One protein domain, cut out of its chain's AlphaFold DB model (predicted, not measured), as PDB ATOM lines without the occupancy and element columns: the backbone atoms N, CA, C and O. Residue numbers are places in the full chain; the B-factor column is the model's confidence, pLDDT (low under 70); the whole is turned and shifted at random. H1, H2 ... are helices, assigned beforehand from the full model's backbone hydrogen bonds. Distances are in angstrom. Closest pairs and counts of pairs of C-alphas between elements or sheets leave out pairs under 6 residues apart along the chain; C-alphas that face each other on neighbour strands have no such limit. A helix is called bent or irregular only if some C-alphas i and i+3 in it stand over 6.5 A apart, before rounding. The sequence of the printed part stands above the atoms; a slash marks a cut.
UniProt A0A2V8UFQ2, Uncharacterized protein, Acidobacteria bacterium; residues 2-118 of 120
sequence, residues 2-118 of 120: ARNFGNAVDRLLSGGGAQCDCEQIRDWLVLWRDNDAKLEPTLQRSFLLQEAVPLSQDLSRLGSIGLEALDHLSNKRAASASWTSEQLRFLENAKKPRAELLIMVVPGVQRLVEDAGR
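This is residues 2 to 118 of the 120 residues of an uncharacterized protein of Acidobacteria bacterium (UniProt A0A2V8UFQ2). This is an elongated up-and-down bundle of helices around the long helix H4. Four helices, H1, H2, H4 and H6, stand at the corners of a rough four-sided arrangement, with H5 packed on H6 beside H4; H3 packs on the first part of H4, and this hairpin with its link makes one end of the long axis. The printed part has 117 residues with six named helices, H1 to H6 in order along the chain, and no named strand; its class is all helix. It is compact, with a radius of gyration of the C-alphas of 14.7 A, and spans 46 by 29 by 21 A.

The longest helix, H4, is residues 52 to 74 and measures 32.6 A, from C-alpha 52 at (125.263, 96.554, 187.874) to C-alpha 74 at (129.074, 127.300, 177.673). Before it come H1, residues 2 to 16, 20.4 A long, beginning at C-alpha 2 at (137.627, 109.422, 186.644); H2, residues 19 to 33, 21.0 A; and H3, residues 35 to 43, 11.6 A. After it come H5, residues 81 to 94, 19.9 A, and H6, residues 106 to 116, 15.3 A, ending at C-alpha 116 at (126.551, 126.244, 186.430). H1 and H3 are irregular: C-alphas 13 and 16 are 7.3 A apart, and C-alphas 38 and 41 are 7.0 A apart.

H4 is the hub, touching four helices. H2 touches it at a shallow tilt of 29 degrees, opposite ways; their closest C-alphas, Arg 33 and Ser 60, are 3.8 A apart. H6 touches it at 27 degrees, the same way, closest at Gly 66 and Val 109, 5.2 A between C-alphas. H3 and H4 form a hairpin at 8 degrees, in which H4 touches H3 with residues 52 to 60 alone; the closest C-alphas, Asp 36 and Ser 56, are 5.3 A apart. The hairpin of H4 and H5 only just touches, with 3 pairs of C-alphas within 8 A, the closest Asp 58 and Ala 94 at 6.8 A, and H4 uses residues 58 to 65 alone. H5 and H6 form a hairpin at 6 degrees, with the closest C-alphas, Thr 84 and Val 113, 6.3 A apart. H1 is apart from H4 but touches H6, C-alphas Gly 6 and Gly 108 being closest at 4.9 A. H1 and H2 form a hairpin at a steep tilt of 37 degrees, only just past shallow, closest at the C-alphas of Ala 8 and Asp 21, 5.7 A. H2 and H3 meet only through their link. In H2, H4, H5 and H6 every O i to N i+4 pair is within hydrogen-bond range; in H1 9 of 11 are, in H3 3 of 5.

The C-alphas of Gly 15 and Phe 47, 46.7 A apart, are the two farthest apart. The printed part has no cut, and its one long link joins H5 to H6. Its mean pLDDT is 90.1; residues 15 to 18 are under 70.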
ATOM      1  N   ALA A   2     138.193 108.475 185.662       87.50
ATOM      2  CA  ALA A   2     137.627 109.422 186.644       87.50
ATOM      3  C   ALA A   2     138.587 110.538 187.106       87.50
ATOM      4  O   ALA A   2     138.209 111.704 187.125       87.50
ATOM      5  N   ARG A   3     139.856 110.207 187.390       91.31
ATOM      6  CA  ARG A   3     140.883 111.211 187.724       91.31
ATOM      7  C   ARG A   3     141.134 112.208 186.587       91.31
ATOM      8  O   ARG A   3     141.289 113.392 186.841       91.31
ATOM      9  N   ASN A   4     141.154 111.735 185.341       93.25
ATOM     10  CA  ASN A   4     141.390 112.594 184.176       93.25
ATOM     11  C   ASN A   4     140.200 113.526 183.934       93.25
ATOM     12  O   ASN A   4     140.414 114.699 183.658       93.25
ATOM     13  N   PHE A   5     138.978 113.014 184.112       95.25
ATOM     14  CA  PHE A   5     137.759 113.815 184.091       95.25
ATOM     15  C   PHE A   5     137.784 114.911 185.156       95.25
ATOM     16  O   PHE A   5     137.625 116.075 184.814       95.25
ATOM     17  N   GLY A   6     138.075 114.565 186.415       93.75
ATOM     18  CA  GLY A   6     138.197 115.553 187.490       93.75
ATOM     19  C   GLY A   6     139.238 116.630 187.176       93.75
ATOM     20  O   GLY A   6     138.943 117.813 187.267       93.75
ATOM     21  N   ASN A   7     140.418 116.233 186.692       93.06
ATOM     22  CA  ASN A   7     141.455 117.187 186.297       93.06
ATOM     23  C   ASN A   7     141.019 118.102 185.139       93.06
ATOM     24  O   ASN A   7     141.426 119.259 185.104       93.06
ATOM     25  N   ALA A   8     140.254 117.593 184.168       93.06
ATOM     26  CA  ALA A   8     139.744 118.399 183.060       93.06
ATOM     27  C   ALA A   8     138.690 119.403 183.540       93.06
ATOM     28  O   ALA A   8     138.767 120.576 183.181       93.06
ATOM     29  N   VAL A   9     137.764 118.970 184.405       94.31
ATOM     30  CA  VAL A   9     136.784 119.856 185.055       94.31
ATOM     31  C   VAL A   9     137.503 120.964 185.827       94.31
ATOM     32  O   VAL A   9     137.180 122.134 185.663       94.31
ATOM     33  N   ASP A  10     138.537 120.628 186.594       92.75
ATOM     34  CA  ASP A  10     139.282 121.615 187.381       92.75
ATOM     35  C   ASP A  10     139.979 122.660 186.504       92.75
ATOM     36  O   ASP A  10     139.956 123.851 186.821       92.75
ATOM     37  N   ARG A  11     140.559 122.238 185.371       91.00
ATOM     38  CA  ARG A  11     141.147 123.162 184.390       91.00
ATOM     39  C   ARG A  11     140.096 124.063 183.746       91.00
ATOM     40  O   ARG A  11     140.340 125.263 183.627       91.00
ATOM     41  N   LEU A  12     138.936 123.505 183.383       90.94
ATOM     42  CA  LEU A  12     137.821 124.259 182.812       90.94
ATOM     43  C   LEU A  12     137.362 125.377 183.758       90.94
ATOM     44  O   LEU A  12     137.260 126.531 183.344       90.94
ATOM     45  N   LEU A  13     137.123 125.037 185.026       90.31
ATOM     46  CA  LEU A  13     136.527 125.940 186.016       90.31
ATOM     47  C   LEU A  13     137.513 126.973 186.580       90.31
ATOM     48  O   LEU A  13     137.103 128.039 187.028       90.31
ATOM     49  N   SER A  14     138.825 126.731 186.495       88.25
ATOM     50  CA  SER A  14     139.853 127.672 186.979       88.25
ATOM     51  C   SER A  14     140.041 128.917 186.087       88.25
ATOM     52  O   SER A  14     141.028 129.635 186.231       88.25
ATOM     53  N   GLY A  15     139.130 129.180 185.141       69.81
ATOM     54  CA  GLY A  15     139.180 130.345 184.245       69.81
ATOM     55  C   GLY A  15     140.189 130.233 183.094       69.81
ATOM     56  O   GLY A  15     140.328 131.172 182.314       69.81
ATOM     57  N   GLY A  16     140.873 129.091 182.971       57.09
ATOM     58  CA  GLY A  16     141.824 128.774 181.896       57.09
ATOM     59  C   GLY A  16     141.335 127.702 180.920       57.09
ATOM     60  O   GLY A  16     142.122 127.238 180.098       57.09
ATOM     61  N   GLY A  17     140.070 127.281 181.025       59.44
ATOM     62  CA  GLY A  17     139.498 126.212 180.215       59.44
ATOM     63  C   GLY A  17     139.589 126.494 178.723       59.44
ATOM     64  O   GLY A  17     138.828 127.300 178.190       59.44
ATOM     65  N   ALA A  18     140.506 125.813 178.040       64.88
ATOM     66  CA  ALA A  18     140.548 125.823 176.588       64.88
ATOM     67  C   ALA A  18     139.315 125.090 176.036       64.88
ATOM     68  O   ALA A  18     138.810 124.154 176.657       64.88
ATOM     69  N   GLN A  19     138.880 125.456 174.828       73.38
ATOM     70  CA  GLN A  19     137.832 124.751 174.075       73.38
ATOM     71  C   GLN A  19     138.030 123.216 174.093       73.38
ATOM     72  O   GLN A  19     137.069 122.464 174.248       73.38
ATOM     73  N   CYS A  20     139.287 122.758 174.057       74.00
ATOM     74  CA  CYS A  20     139.666 121.347 174.123       74.00
ATOM     75  C   CYS A  20     139.268 120.635 175.432       74.00
ATOM     76  O   CYS A  20     138.920 119.458 175.393       74.00
ATOM     77  N   ASP A  21     139.316 121.307 176.592       84.50
ATOM     78  CA  ASP A  21     138.900 120.696 177.866       84.50
ATOM     79  C   ASP A  21     137.373 120.505 177.892       84.50
ATOM     80  O   ASP A  21     136.891 119.466 178.342       84.50
ATOM     81  N   CYS A  22     136.611 121.462 177.350       88.44
ATOM     82  CA  CYS A  22     135.153 121.359 177.238       88.44
ATOM     83  C   CYS A  22     134.732 120.194 176.326       88.44
ATOM     84  O   CYS A  22     133.876 119.393 176.702       88.44
ATOM     85  N   GLU A  23     135.371 120.053 175.163       91.88
ATOM     86  CA  GLU A  23     135.122 118.938 174.237       91.88
ATOM     87  C   GLU A  23     135.458 117.587 174.875       91.88
ATOM     88  O   GLU A  23     134.628 116.679 174.873       91.88
ATOM     89  N   GLN A  24     136.615 117.474 175.533       93.00
ATOM     90  CA  GLN A  24     137.008 116.242 176.214       93.00
ATOM     91  C   GLN A  24     136.039 115.857 177.348       93.00
ATOM     92  O   GLN A  24     135.695 114.683 177.508       93.00
ATOM     93  N   ILE A  25     135.593 116.832 178.147       95.00
ATOM     94  CA  ILE A  25     134.584 116.616 179.192       95.00
ATOM     95  C   ILE A  25     133.273 116.134 178.562       95.00
ATOM     96  O   ILE A  25     132.695 115.152 179.035       95.00
ATOM     97  N   ARG A  26     132.827 116.782 177.480       96.50
ATOM     98  CA  ARG A  26     131.605 116.418 176.753       96.50
ATOM     99  C   ARG A  26     131.665 114.988 176.221       96.50
ATOM    100  O   ARG A  26     130.699 114.252 176.414       96.50
ATOM    101  N   ASP A  27     132.784 114.569 175.637       95.69
ATOM    102  CA  ASP A  27     132.959 113.212 175.105       95.69
ATOM    103  C   ASP A  27     132.811 112.137 176.188       95.69
ATOM    104  O   ASP A  27     132.113 111.137 175.991       95.69
ATOM    105  N   TRP A  28     133.418 112.340 177.363       96.56
ATOM    106  CA  TRP A  28     133.255 111.412 178.485       96.56
ATOM    107  C   TRP A  28     131.818 111.369 179.003       96.56
ATOM    108  O   TRP A  28     131.304 110.287 179.288       96.56
ATOM    109  N   LEU A  29     131.150 112.518 179.093       97.50
ATOM    110  CA  LEU A  29     129.768 112.580 179.560       97.50
ATOM    111  C   LEU A  29     128.791 111.929 178.569       97.50
ATOM    112  O   LEU A  29     127.890 111.211 179.001       97.50
ATOM    113  N   VAL A  30     128.990 112.114 177.257       96.81
ATOM    114  CA  VAL A  30     128.231 111.414 176.203       96.81
ATOM    115  C   VAL A  30     128.461 109.910 176.293       96.81
ATOM    116  O   VAL A  30     127.499 109.144 176.276       96.81
ATOM    117  N   LEU A  31     129.718 109.484 176.455       94.56
ATOM    118  CA  LEU A  31     130.048 108.073 176.629       94.56
ATOM    119  C   LEU A  31     129.279 107.466 177.808       94.56
ATOM    120  O   LEU A  31     128.714 106.390 177.654       94.56
ATOM    121  N   TRP A  32     129.239 108.142 178.959       94.88
ATOM    122  CA  TRP A  32     128.537 107.661 180.153       94.88
ATOM    123  C   TRP A  32     127.019 107.687 180.007       94.88
ATOM    124  O   TRP A  32     126.377 106.694 180.346       94.88
ATOM    125  N   ARG A  33     126.453 108.763 179.448       96.31
ATOM    126  CA  ARG A  33     125.017 108.875 179.150       96.31
ATOM    127  C   ARG A  33     124.542 107.713 178.282       96.31
ATOM    128  O   ARG A  33     123.551 107.064 178.609       96.31
ATOM    129  N   ASP A  34     125.271 107.432 177.209       93.50
ATOM    130  CA  ASP A  34     124.882 106.437 176.208       93.50
ATOM    131  C   ASP A  34     125.265 105.005 176.618       93.50
ATOM    132  O   ASP A  34     124.925 104.047 175.919       93.50
ATOM    133  N   ASN A  35     126.005 104.839 177.720       85.75
ATOM    134  CA  ASN A  35     126.506 103.541 178.162       85.75
ATOM    135  C   ASN A  35     125.376 102.596 178.590       85.75
ATOM    136  O   ASN A  35     125.435 101.411 178.280       85.75
ATOM    137  N   ASP A  36     124.337 103.113 179.254       83.19
ATOM    138  CA  ASP A  36     123.258 102.281 179.799       83.19
ATOM    139  C   ASP A  36     122.493 101.531 178.707       83.19
ATOM    140  O   ASP A  36     122.437 100.304 178.733       83.19
ATOM    141  N   ALA A  37     122.051 102.233 177.660       82.25
ATOM    142  CA  ALA A  37     121.363 101.620 176.520       82.25
ATOM    143  C   ALA A  37     122.224 100.576 175.779       82.25
ATOM    144  O   ALA A  37     121.703  99.634 175.185       82.25
ATOM    145  N   LYS A  38     123.557 100.722 175.807       85.12
ATOM    146  CA  LYS A  38     124.486  99.747 175.207       85.12
ATOM    147  C   LYS A  38     124.669  98.511 176.087       85.12
ATOM    148  O   LYS A  38     124.870  97.415 175.562       85.12
ATOM    149  N   LEU A  39     124.630  98.679 177.408       82.19
ATOM    150  CA  LEU A  39     124.823  97.599 178.374       82.19
ATOM    151  C   LEU A  39     123.531  96.850 178.699       82.19
ATOM    152  O   LEU A  39     123.606  95.655 178.987       82.19
ATOM    153  N   GLU A  40     122.371  97.501 178.604       84.06
ATOM    154  CA  GLU A  40     121.058  96.944 178.945       84.06
ATOM    155  C   GLU A  40     120.841  95.525 178.380       84.06
ATOM    156  O   GLU A  40     120.552  94.620 179.174       84.06
ATOM    157  N   PRO A  41     121.092  95.235 177.083       85.56
ATOM    158  CA  PRO A  41     120.866  93.894 176.542       85.56
ATOM    159  C   PRO A  41     121.779  92.827 177.153       85.56
ATOM    160  O   PRO A  41     121.428  91.649 177.166       85.56
ATOM    161  N   THR A  42     122.964  93.213 177.633       83.69
ATOM    162  CA  THR A  42     123.924  92.305 178.277       83.69
ATOM    163  C   THR A  42     123.574  92.100 179.748       83.69
ATOM    164  O   THR A  42     123.579  90.966 180.227       83.69
ATOM    165  N   LEU A  43     123.213  93.176 180.454       83.25
ATOM    166  CA  LEU A  43     122.834  93.141 181.869       83.25
ATOM    167  C   LEU A  43     121.549  92.330 182.098       83.25
ATOM    168  O   LEU A  43     121.449  91.584 183.070       83.25
ATOM    169  N   GLN A  44     120.591  92.403 181.168       81.44
ATOM    170  CA  GLN A  44     119.336  91.645 181.238       81.44
ATOM    171  C   GLN A  44     119.509  90.136 180.991       81.44
ATOM    172  O   GLN A  44     118.641  89.351 181.366       81.44
ATOM    173  N   ARG A  45     120.622  89.701 180.386       83.50
ATOM    174  CA  ARG A  45     120.874  88.282 180.063       83.50
ATOM    175  C   ARG A  45     121.464  87.476 181.217       83.50
ATOM    176  O   ARG A  45     121.575  86.259 181.092       83.50
ATOM    177  N   SER A  46     121.862  88.118 182.316       80.06
ATOM    178  CA  SER A  46     122.514  87.442 183.438       80.06
ATOM    179  C   SER A  46     122.017  87.964 184.777       80.06
ATOM    180  O   SER A  46     122.152  89.147 185.087       80.06
ATOM    181  N   PHE A  47     121.522  87.053 185.615       76.31
ATOM    182  CA  PHE A  47     121.173  87.351 187.005       76.31
ATOM    183  C   PHE A  47     122.375  87.899 187.794       76.31
ATOM    184  O   PHE A  47     122.218  88.806 188.603       76.31
ATOM    185  N   LEU A  48     123.589  87.427 187.484       78.69
ATOM    186  CA  LEU A  48     124.829  87.865 188.137       78.69
ATOM    187  C   LEU A  48     125.190  89.332 187.845       78.69
ATOM    188  O   LEU A  48     126.031  89.895 188.535       78.69
ATOM    189  N   LEU A  49     124.590  89.947 186.821       81.94
ATOM    190  CA  LEU A  49     124.858  91.335 186.427       81.94
ATOM    191  C   LEU A  49     123.742  92.304 186.845       81.94
ATOM    192  O   LEU A  49     123.851  93.502 186.587       81.94
ATOM    193  N   GLN A  50     122.688  91.823 187.509       81.44
ATOM    194  CA  GLN A  50     121.553  92.660 187.918       81.44
ATOM    195  C   GLN A  50     121.962  93.769 188.896       81.44
ATOM    196  O   GLN A  50     121.420  94.869 188.840       81.44
ATOM    197  N   GLU A  51     122.975  93.528 189.729       80.88
ATOM    198  CA  GLU A  51     123.513  94.534 190.654       80.88
ATOM    199  C   GLU A  51     124.195  95.709 189.933       80.88
ATOM    200  O   GLU A  51     124.249  96.817 190.470       80.88
ATOM    201  N   ALA A  52     124.652  95.509 188.690       83.31
ATOM    202  CA  ALA A  52     125.263  96.554 187.874       83.31
ATOM    203  C   ALA A  52     124.235  97.445 187.154       83.31
ATOM    204  O   ALA A  52     124.591  98.537 186.712       83.31
ATOM    205  N   VAL A  53     122.965  97.032 187.064       86.56
ATOM    206  CA  VAL A  53     121.888  97.822 186.438       86.56
ATOM    207  C   VAL A  53     121.716  99.196 187.102       86.56
ATOM    208  O   VAL A  53     121.854 100.198 186.400       86.56
ATOM    209  N   PRO A  54     121.494  99.312 188.429       87.56
ATOM    210  CA  PRO A  54     121.342 100.626 189.059       87.56
ATOM    211  C   PRO A  54     122.616 101.482 188.971       87.56
ATOM    212  O   PRO A  54     122.527 102.705 188.893       87.56
ATOM    213  N   LEU A  55     123.801 100.863 188.948       88.69
ATOM    214  CA  LEU A  55     125.077 101.563 188.748       88.69
ATOM    215  C   LEU A  55     125.196 102.143 187.329       88.69
ATOM    216  O   LEU A  55     125.645 103.276 187.163       88.69
ATOM    217  N   SER A  56     124.781 101.379 186.317       90.50
ATOM    218  CA  SER A  56     124.752 101.802 184.912       90.50
ATOM    219  C   SER A  56     123.786 102.971 184.694       90.50
ATOM    220  O   SER A  56     124.155 103.977 184.084       90.50
ATOM    221  N   GLN A  57     122.594 102.891 185.289       91.88
ATOM    222  CA  GLN A  57     121.586 103.952 185.243       91.88
ATOM    223  C   GLN A  57     122.056 105.233 185.943       91.88
ATOM    224  O   GLN A  57     121.919 106.326 185.388       91.88
ATOM    225  N   ASP A  58     122.660 105.117 187.131       93.19
ATOM    226  CA  ASP A  58     123.221 106.271 187.839       93.19
ATOM    227  C   ASP A  58     124.358 106.915 187.028       93.19
ATOM    228  O   ASP A  58     124.418 108.140 186.925       93.19
ATOM    229  N   LEU A  59     125.221 106.116 186.387       94.06
ATOM    230  CA  LEU A  59     126.278 106.624 185.509       94.06
ATOM    231  C   LEU A  59     125.714 107.345 184.274       94.06
ATOM    232  O   LEU A  59     126.210 108.414 183.914       94.06
ATOM    233  N   SER A  60     124.656 106.810 183.661       95.62
ATOM    234  CA  SER A  60     123.977 107.471 182.544       95.62
ATOM    235  C   SER A  60     123.370 108.810 182.964       95.62
ATOM    236  O   SER A  60     123.583 109.833 182.305       95.62
ATOM    237  N   ARG A  61     122.705 108.843 184.125       96.50
ATOM    238  CA  ARG A  61     122.136 110.076 184.676       96.50
ATOM    239  C   ARG A  61     123.209 111.112 185.015       96.50
ATOM    240  O   ARG A  61     123.005 112.291 184.738       96.50
ATOM    241  N   LEU A  62     124.356 110.692 185.550       96.81
ATOM    242  CA  LEU A  62     125.512 111.570 185.771       96.81
ATOM    243  C   LEU A  62     126.030 112.181 184.466       96.81
ATOM    244  O   LEU A  62     126.335 113.373 184.439       96.81
ATOM    245  N   GLY A  63     126.085 111.390 183.389       97.25
ATOM    246  CA  GLY A  63     126.410 111.873 182.047       97.25
ATOM    247  C   GLY A  63     125.457 112.979 181.588       97.25
ATOM    248  O   GLY A  63     125.906 114.059 181.208       97.25
ATOM    249  N   SER A  64     124.144 112.755 181.699       98.19
ATOM    250  CA  SER A  64     123.121 113.751 181.338       98.19
ATOM    251  C   SER A  64     123.220 115.042 182.155       98.19
ATOM    252  O   SER A  64     123.238 116.125 181.577       98.19
ATOM    253  N   ILE A  65     123.338 114.936 183.484       98.38
ATOM    254  CA  ILE A  65     123.454 116.099 184.382       98.38
ATOM    255  C   ILE A  65     124.709 116.910 184.058       98.38
ATOM    256  O   ILE A  65     124.659 118.136 183.995       98.38
ATOM    257  N   GLY A  66     125.839 116.231 183.841       97.75
ATOM    258  CA  GLY A  66     127.082 116.900 183.487       97.75
ATOM    259  C   GLY A  66     126.989 117.632 182.150       97.75
ATOM    260  O   GLY A  66     127.522 118.731 182.046       97.75
ATOM    261  N   LEU A  67     126.303 117.066 181.147       98.19
ATOM    262  CA  LEU A  67     126.103 117.724 179.847       98.19
ATOM    263  C   LEU A  67     125.263 118.990 179.983       98.19
ATOM    264  O   LEU A  67     125.649 120.027 179.456       98.19
ATOM    265  N   GLU A  68     124.163 118.919 180.730       97.69
ATOM    266  CA  GLU A  68     123.301 120.076 180.972       97.69
ATOM    267  C   GLU A  68     124.048 121.178 181.743       97.69
ATOM    268  O   GLU A  68     123.992 122.350 181.369       97.69
ATOM    269  N   ALA A  69     124.849 120.811 182.752       96.75
ATOM    270  CA  ALA A  69     125.732 121.751 183.444       96.75
ATOM    271  C   ALA A  69     126.750 122.403 182.488       96.75
ATOM    272  O   ALA A  69     126.966 123.615 182.531       96.75
ATOM    273  N   LEU A  70     127.350 121.615 181.591       94.44
ATOM    274  CA  LEU A  70     128.304 122.104 180.594       94.44
ATOM    275  C   LEU A  70     127.646 123.060 179.591       94.44
ATOM    276  O   LEU A  70     128.264 124.045 179.182       94.44
ATOM    277  N   ASP A  71     126.395 122.799 179.214       94.06
ATOM    278  CA  ASP A  71     125.608 123.666 178.341       94.06
ATOM    279  C   ASP A  71     125.276 124.995 179.037       94.06
ATOM    280  O   ASP A  71     125.414 126.053 178.421       94.06
ATOM    281  N   HIS A  72     124.920 124.983 180.326       93.25
ATOM    282  CA  HIS A  72     124.741 126.206 181.120       93.25
ATOM    283  C   HIS A  72     126.010 127.070 181.157       93.25
ATOM    284  O   HIS A  72     125.958 128.272 180.873       93.25
ATOM    285  N   LEU A  73     127.157 126.446 181.437       90.75
ATOM    286  CA  LEU A  73     128.460 127.113 181.477       90.75
ATOM    287  C   LEU A  73     128.854 127.685 180.108       90.75
ATOM    288  O   LEU A  73     129.235 128.850 180.007       90.75
ATOM    289  N   SER A  74     128.707 126.894 179.041       88.44
ATOM    290  CA  SER A  74     129.074 127.300 177.673       88.44
ATOM    291  C   SER A  74     128.220 128.466 177.168       88.44
ATOM    292  O   SER A  74     128.719 129.357 176.484       88.44
ATOM    293  N   ASN A  75     126.940 128.487 177.543       88.50
ATOM    294  CA  ASN A  75     126.006 129.550 177.175       88.50
ATOM    295  C   ASN A  75     126.058 130.765 178.115       88.50
ATOM    296  O   ASN A  75     125.273 131.695 177.926       88.50
ATOM    297  N   LYS A  76     126.947 130.769 179.123       87.06
ATOM    298  CA  LYS A  76     127.046 131.818 180.155       87.06
ATOM    299  C   LYS A  76     125.693 132.132 180.799       87.06
ATOM    300  O   LYS A  76     125.323 133.287 180.990       87.06
ATOM    301  N   ARG A  77     124.918 131.084 181.079       89.06
ATOM    302  CA  ARG A  77     123.576 131.203 181.643       89.06
ATOM    303  C   ARG A  77     123.495 130.410 182.929       89.06
ATOM    304  O   ARG A  77     123.526 129.181 182.880       89.06
ATOM    305  N   ALA A  78     123.288 131.115 184.039       92.25
ATOM    306  CA  ALA A  78     122.993 130.498 185.323       92.25
ATOM    307  C   ALA A  78     121.899 129.435 185.184       92.25
ATOM    308  O   ALA A  78     120.826 129.691 184.620       92.25
ATOM    309  N   ALA A  79     122.158 128.254 185.729       94.81
ATOM    310  CA  ALA A  79     121.107 127.289 185.972       94.81
ATOM    311  C   ALA A  79     120.170 127.803 187.077       94.81
ATOM    312  O   ALA A  79     120.565 128.574 187.954       94.81
ATOM    313  N   SER A  80     118.902 127.391 187.037       96.56
ATOM    314  CA  SER A  80     117.949 127.790 188.078       96.56
ATOM    315  C   SER A  80     118.323 127.179 189.431       96.56
ATOM    316  O   SER A  80     118.757 126.030 189.500       96.56
ATOM    317  N   ALA A  81     118.067 127.902 190.524       95.25
ATOM    318  CA  ALA A  81     118.332 127.399 191.875       95.25
ATOM    319  C   ALA A  81     117.598 126.076 192.173       95.25
ATOM    320  O   ALA A  81     118.143 125.200 192.847       95.25
ATOM    321  N   SER A  82     116.381 125.904 191.641       96.25
ATOM    322  CA  SER A  82     115.616 124.659 191.758       96.25
ATOM    323  C   SER A  82     116.299 123.496 191.044       96.25
ATOM    324  O   SER A  82     116.418 122.422 191.629       96.25
ATOM    325  N   TRP A  83     116.794 123.717 189.822       97.38
ATOM    326  CA  TRP A  83     117.533 122.699 189.078       97.38
ATOM    327  C   TRP A  83     118.827 122.327 189.805       97.38
ATOM    328  O   TRP A  83     119.064 121.150 190.064       97.38
ATOM    329  N   THR A  84     119.620 123.315 190.234       97.00
ATOM    330  CA  THR A  84     120.877 123.071 190.958       97.00
ATOM    331  C   THR A  84     120.622 122.261 192.230       97.00
ATOM    332  O   THR A  84     121.294 121.261 192.471       97.00
ATOM    333  N   SER A  85     119.610 122.635 193.024       97.06
ATOM    334  CA  SER A  85     119.240 121.907 194.244       97.06
ATOM    335  C   SER A  85     118.808 120.463 193.963       97.06
ATOM    336  O   SER A  85     119.210 119.541 194.679       97.06
ATOM    337  N   GLU A  86     118.023 120.244 192.906       97.56
ATOM    338  CA  GLU A  86     117.593 118.907 192.504       97.56
ATOM    339  C   GLU A  86     118.777 118.019 192.110       97.56
ATOM    340  O   GLU A  86     118.879 116.890 192.608       97.56
ATOM    341  N   GLN A  87     119.687 118.526 191.270       98.25
ATOM    342  CA  GLN A  87     120.835 117.744 190.817       98.25
ATOM    343  C   GLN A  87     121.810 117.457 191.957       98.25
ATOM    344  O   GLN A  87     122.270 116.323 192.088       98.25
ATOM    345  N   LEU A  88     122.068 118.423 192.846       97.56
ATOM    346  CA  LEU A  88     122.909 118.199 194.025       97.56
ATOM    347  C   LEU A  88     122.344 117.103 194.936       97.56
ATOM    348  O   LEU A  88     123.086 116.239 195.395       97.56
ATOM    349  N   ARG A  89     121.022 117.058 195.140       97.38
ATOM    350  CA  ARG A  89     120.382 115.982 195.915       97.38
ATOM    351  C   ARG A  89     120.562 114.608 195.269       97.38
ATOM    352  O   ARG A  89     120.749 113.621 195.982       97.38
ATOM    353  N   PHE A  90     120.486 114.517 193.941       96.88
ATOM    354  CA  PHE A  90     120.800 113.269 193.242       96.88
ATOM    355  C   PHE A  90     122.276 112.888 193.421       96.88
ATOM    356  O   PHE A  90     122.568 111.754 193.800       96.88
ATOM    357  N   LEU A  91     123.193 113.838 193.222       96.69
ATOM    358  CA  LEU A  91     124.637 113.626 193.333       96.69
ATOM    359  C   LEU A  91     125.047 113.141 194.729       96.69
ATOM    360  O   LEU A  91     125.820 112.193 194.834       96.69
ATOM    361  N   GLU A  92     124.477 113.702 195.800       95.12
ATOM    362  CA  GLU A  92     124.723 113.226 197.172       95.12
ATOM    363  C   GLU A  92     124.296 111.768 197.386       95.12
ATOM    364  O   GLU A  92     124.944 111.021 198.120       95.12
ATOM    365  N   ASN A  93     123.229 111.322 196.722       93.06
ATOM    366  CA  ASN A  93     122.836 109.918 196.767       93.06
ATOM    367  C   ASN A  93     123.762 109.033 195.926       93.06
ATOM    368  O   ASN A  93     124.117 107.950 196.383       93.06
ATOM    369  N   ALA A  94     124.202 109.500 194.755       92.75
ATOM    370  CA  ALA A  94     125.111 108.766 193.869       92.75
ATOM    371  C   ALA A  94     126.534 108.593 194.444       92.75
ATOM    372  O   ALA A  94     127.282 107.729 193.988       92.75
ATOM    373  N   LYS A  95     126.922 109.381 195.460       91.06
ATOM    374  CA  LYS A  95     128.177 109.188 196.215       91.06
ATOM    375  C   LYS A  95     128.173 107.946 197.102       91.06
ATOM    376  O   LYS A  95     129.242 107.476 197.488       91.06
ATOM    377  N   LYS A  96     126.995 107.461 197.498       89.88
ATOM    378  CA  LYS A  96     126.882 106.317 198.407       89.88
ATOM    379  C   LYS A  96     127.290 105.041 197.660       89.88
ATOM    380  O   LYS A  96     126.913 104.893 196.498       89.88
ATOM    381  N   PRO A  97     128.021 104.110 198.303       84.56
ATOM    382  CA  PRO A  97     128.328 102.825 197.691       84.56
ATOM    383  C   PRO A  97     127.058 102.094 197.242       84.56
ATOM    384  O   PRO A  97     126.063 102.062 197.970       84.56
ATOM    385  N   ARG A  98     127.115 101.458 196.070       81.00
ATOM    386  CA  ARG A  98     126.096 100.515 195.593       81.00
ATOM    387  C   ARG A  98     126.775  99.222 195.184       81.00
ATOM    388  O   ARG A  98     127.709  99.270 194.393       81.00
ATOM    389  N   ALA A  99     126.314  98.098 195.732       77.38
ATOM    390  CA  ALA A  99     126.954  96.795 195.534       77.38
ATOM    391  C   ALA A  99     128.480  96.862 195.770       77.38
ATOM    392  O   ALA A  99     129.267  96.420 194.946       77.38
ATOM    393  N   GLU A 100     128.892  97.534 196.857       79.19
ATOM    394  CA  GLU A 100     130.302  97.768 197.232       79.19
ATOM    395  C   GLU A 100     131.124  98.643 196.259       79.19
ATOM    396  O   GLU A 100     132.293  98.934 196.517       79.19
ATOM    397  N   LEU A 101     130.515  99.148 195.181       83.56
ATOM    398  CA  LEU A 101     131.160  99.991 194.179       83.56
ATOM    399  C   LEU A 101     130.834 101.478 194.378       83.56
ATOM    400  O   LEU A 101     129.731 101.860 194.774       83.56
ATOM    401  N   LEU A 102     131.813 102.328 194.061       87.00
ATOM    402  CA  LEU A 102     131.709 103.788 194.092       87.00
ATOM    403  C   LEU A 102     131.777 104.367 192.676       87.00
ATOM    404  O   LEU A 102     132.668 104.022 191.895       87.00
ATOM    405  N   ILE A 103     130.902 105.327 192.368       88.94
ATOM    406  CA  ILE A 103     130.953 106.061 191.100       88.94
ATOM    407  C   ILE A 103     131.908 107.253 191.242       88.94
ATOM    408  O   ILE A 103     131.540 108.358 191.634       88.94
ATOM    409  N   MET A 104     133.175 107.035 190.893       91.88
ATOM    410  CA  MET A 104     134.263 107.999 191.131       91.88
ATOM    411  C   MET A 104     134.168 109.310 190.326       91.88
ATOM    412  O   MET A 104     134.969 110.215 190.544       91.88
ATOM    413  N   VAL A 105     133.225 109.427 189.385       94.62
ATOM    414  CA  VAL A 105     133.037 110.630 188.550       94.62
ATOM    415  C   VAL A 105     132.074 111.649 189.168       94.62
ATOM    416  O   VAL A 105     132.052 112.799 188.733       94.62
ATOM    417  N   VAL A 106     131.333 111.266 190.218       95.94
ATOM    418  CA  VAL A 106     130.352 112.132 190.897       95.94
ATOM    419  C   VAL A 106     130.940 113.483 191.338       95.94
ATOM    420  O   VAL A 106     130.309 114.499 191.049       95.94
ATOM    421  N   PRO A 107     132.142 113.567 191.952       96.19
ATOM    422  CA  PRO A 107     132.683 114.856 192.395       96.19
ATOM    423  C   PRO A 107     132.924 115.853 191.255       96.19
ATOM    424  O   PRO A 107     132.727 117.049 191.440       96.19
ATOM    425  N   GLY A 108     133.327 115.377 190.071       96.19
ATOM    426  CA  GLY A 108     133.536 116.257 188.918       96.19
ATOM    427  C   GLY A 108     132.216 116.783 188.351       96.19
ATOM    428  O   GLY A 108     132.109 117.970 188.063       96.19
ATOM    429  N   VAL A 109     131.179 115.937 188.274       97.31
ATOM    430  CA  VAL A 109     129.833 116.370 187.847       97.31
ATOM    431  C   VAL A 109     129.245 117.372 188.842       97.31
ATOM    432  O   VAL A 109     128.653 118.366 188.433       97.31
ATOM    433  N   GLN A 110     129.463 117.163 190.141       97.75
ATOM    434  CA  GLN A 110     129.040 118.111 191.167       97.75
ATOM    435  C   GLN A 110     129.666 119.493 190.982       97.75
ATOM    436  O   GLN A 110     128.935 120.478 191.007       97.75
ATOM    437  N   ARG A 111     130.977 119.577 190.732       96.31
ATOM    438  CA  ARG A 111     131.638 120.867 190.478       96.31
ATOM    439  C   ARG A 111     131.035 121.595 189.276       96.31
ATOM    440  O   ARG A 111     130.785 122.792 189.363       96.31
ATOM    441  N   LEU A 112     130.733 120.872 188.191       96.38
ATOM    442  CA  LEU A 112     130.053 121.455 187.027       96.38
ATOM    443  C   LEU A 112     128.676 122.028 187.396       96.38
ATOM    444  O   LEU A 112     128.354 123.137 186.987       96.38
ATOM    445  N   VAL A 113     127.872 121.301 188.180       97.19
ATOM    446  CA  VAL A 113     126.538 121.749 188.629       97.19
ATOM    447  C   VAL A 113     126.625 122.975 189.543       97.19
ATOM    448  O   VAL A 113     125.837 123.911 189.396       97.19
ATOM    449  N   GLU A 114     127.571 122.981 190.482       96.19
ATOM    450  CA  GLU A 114     127.789 124.099 191.405       96.19
ATOM    451  C   GLU A 114     128.204 125.374 190.663       96.19
ATOM    452  O   GLU A 114     127.704 126.457 190.971       96.19
ATOM    453  N   ASP A 115     129.077 125.262 189.663       94.56
ATOM    454  CA  ASP A 115     129.513 126.415 188.873       94.56
ATOM    455  C   ASP A 115     128.464 126.851 187.849       94.56
ATOM    456  O   ASP A 115     128.261 128.051 187.658       94.56
ATOM    457  N   ALA A 116     127.702 125.917 187.271       93.31
ATOM    458  CA  ALA A 116     126.551 126.244 186.430       93.31
ATOM    459  C   ALA A 116     125.500 127.070 187.194       93.31
ATOM    460  O   ALA A 116     124.888 127.970 186.621       93.31
ATOM    461  N   GLY A 117     125.312 126.813 188.493       92.31
ATOM    462  CA  GLY A 117     124.445 127.619 189.361       92.31
ATOM    463  C   GLY A 117     125.014 128.997 189.735       92.31
ATOM    464  O   GLY A 117     124.263 129.857 190.191       92.31
ATOM    465  N   ARG A 118     126.323 129.219 189.551       88.19
ATOM    466  CA  ARG A 118     127.031 130.471 189.882       88.19
ATOM    467  C   ARG A 118     127.306 131.380 188.683       88.19
ATOM    468  O   ARG A 118     127.726 132.512 188.892       88.19
TER     469      ARG A 118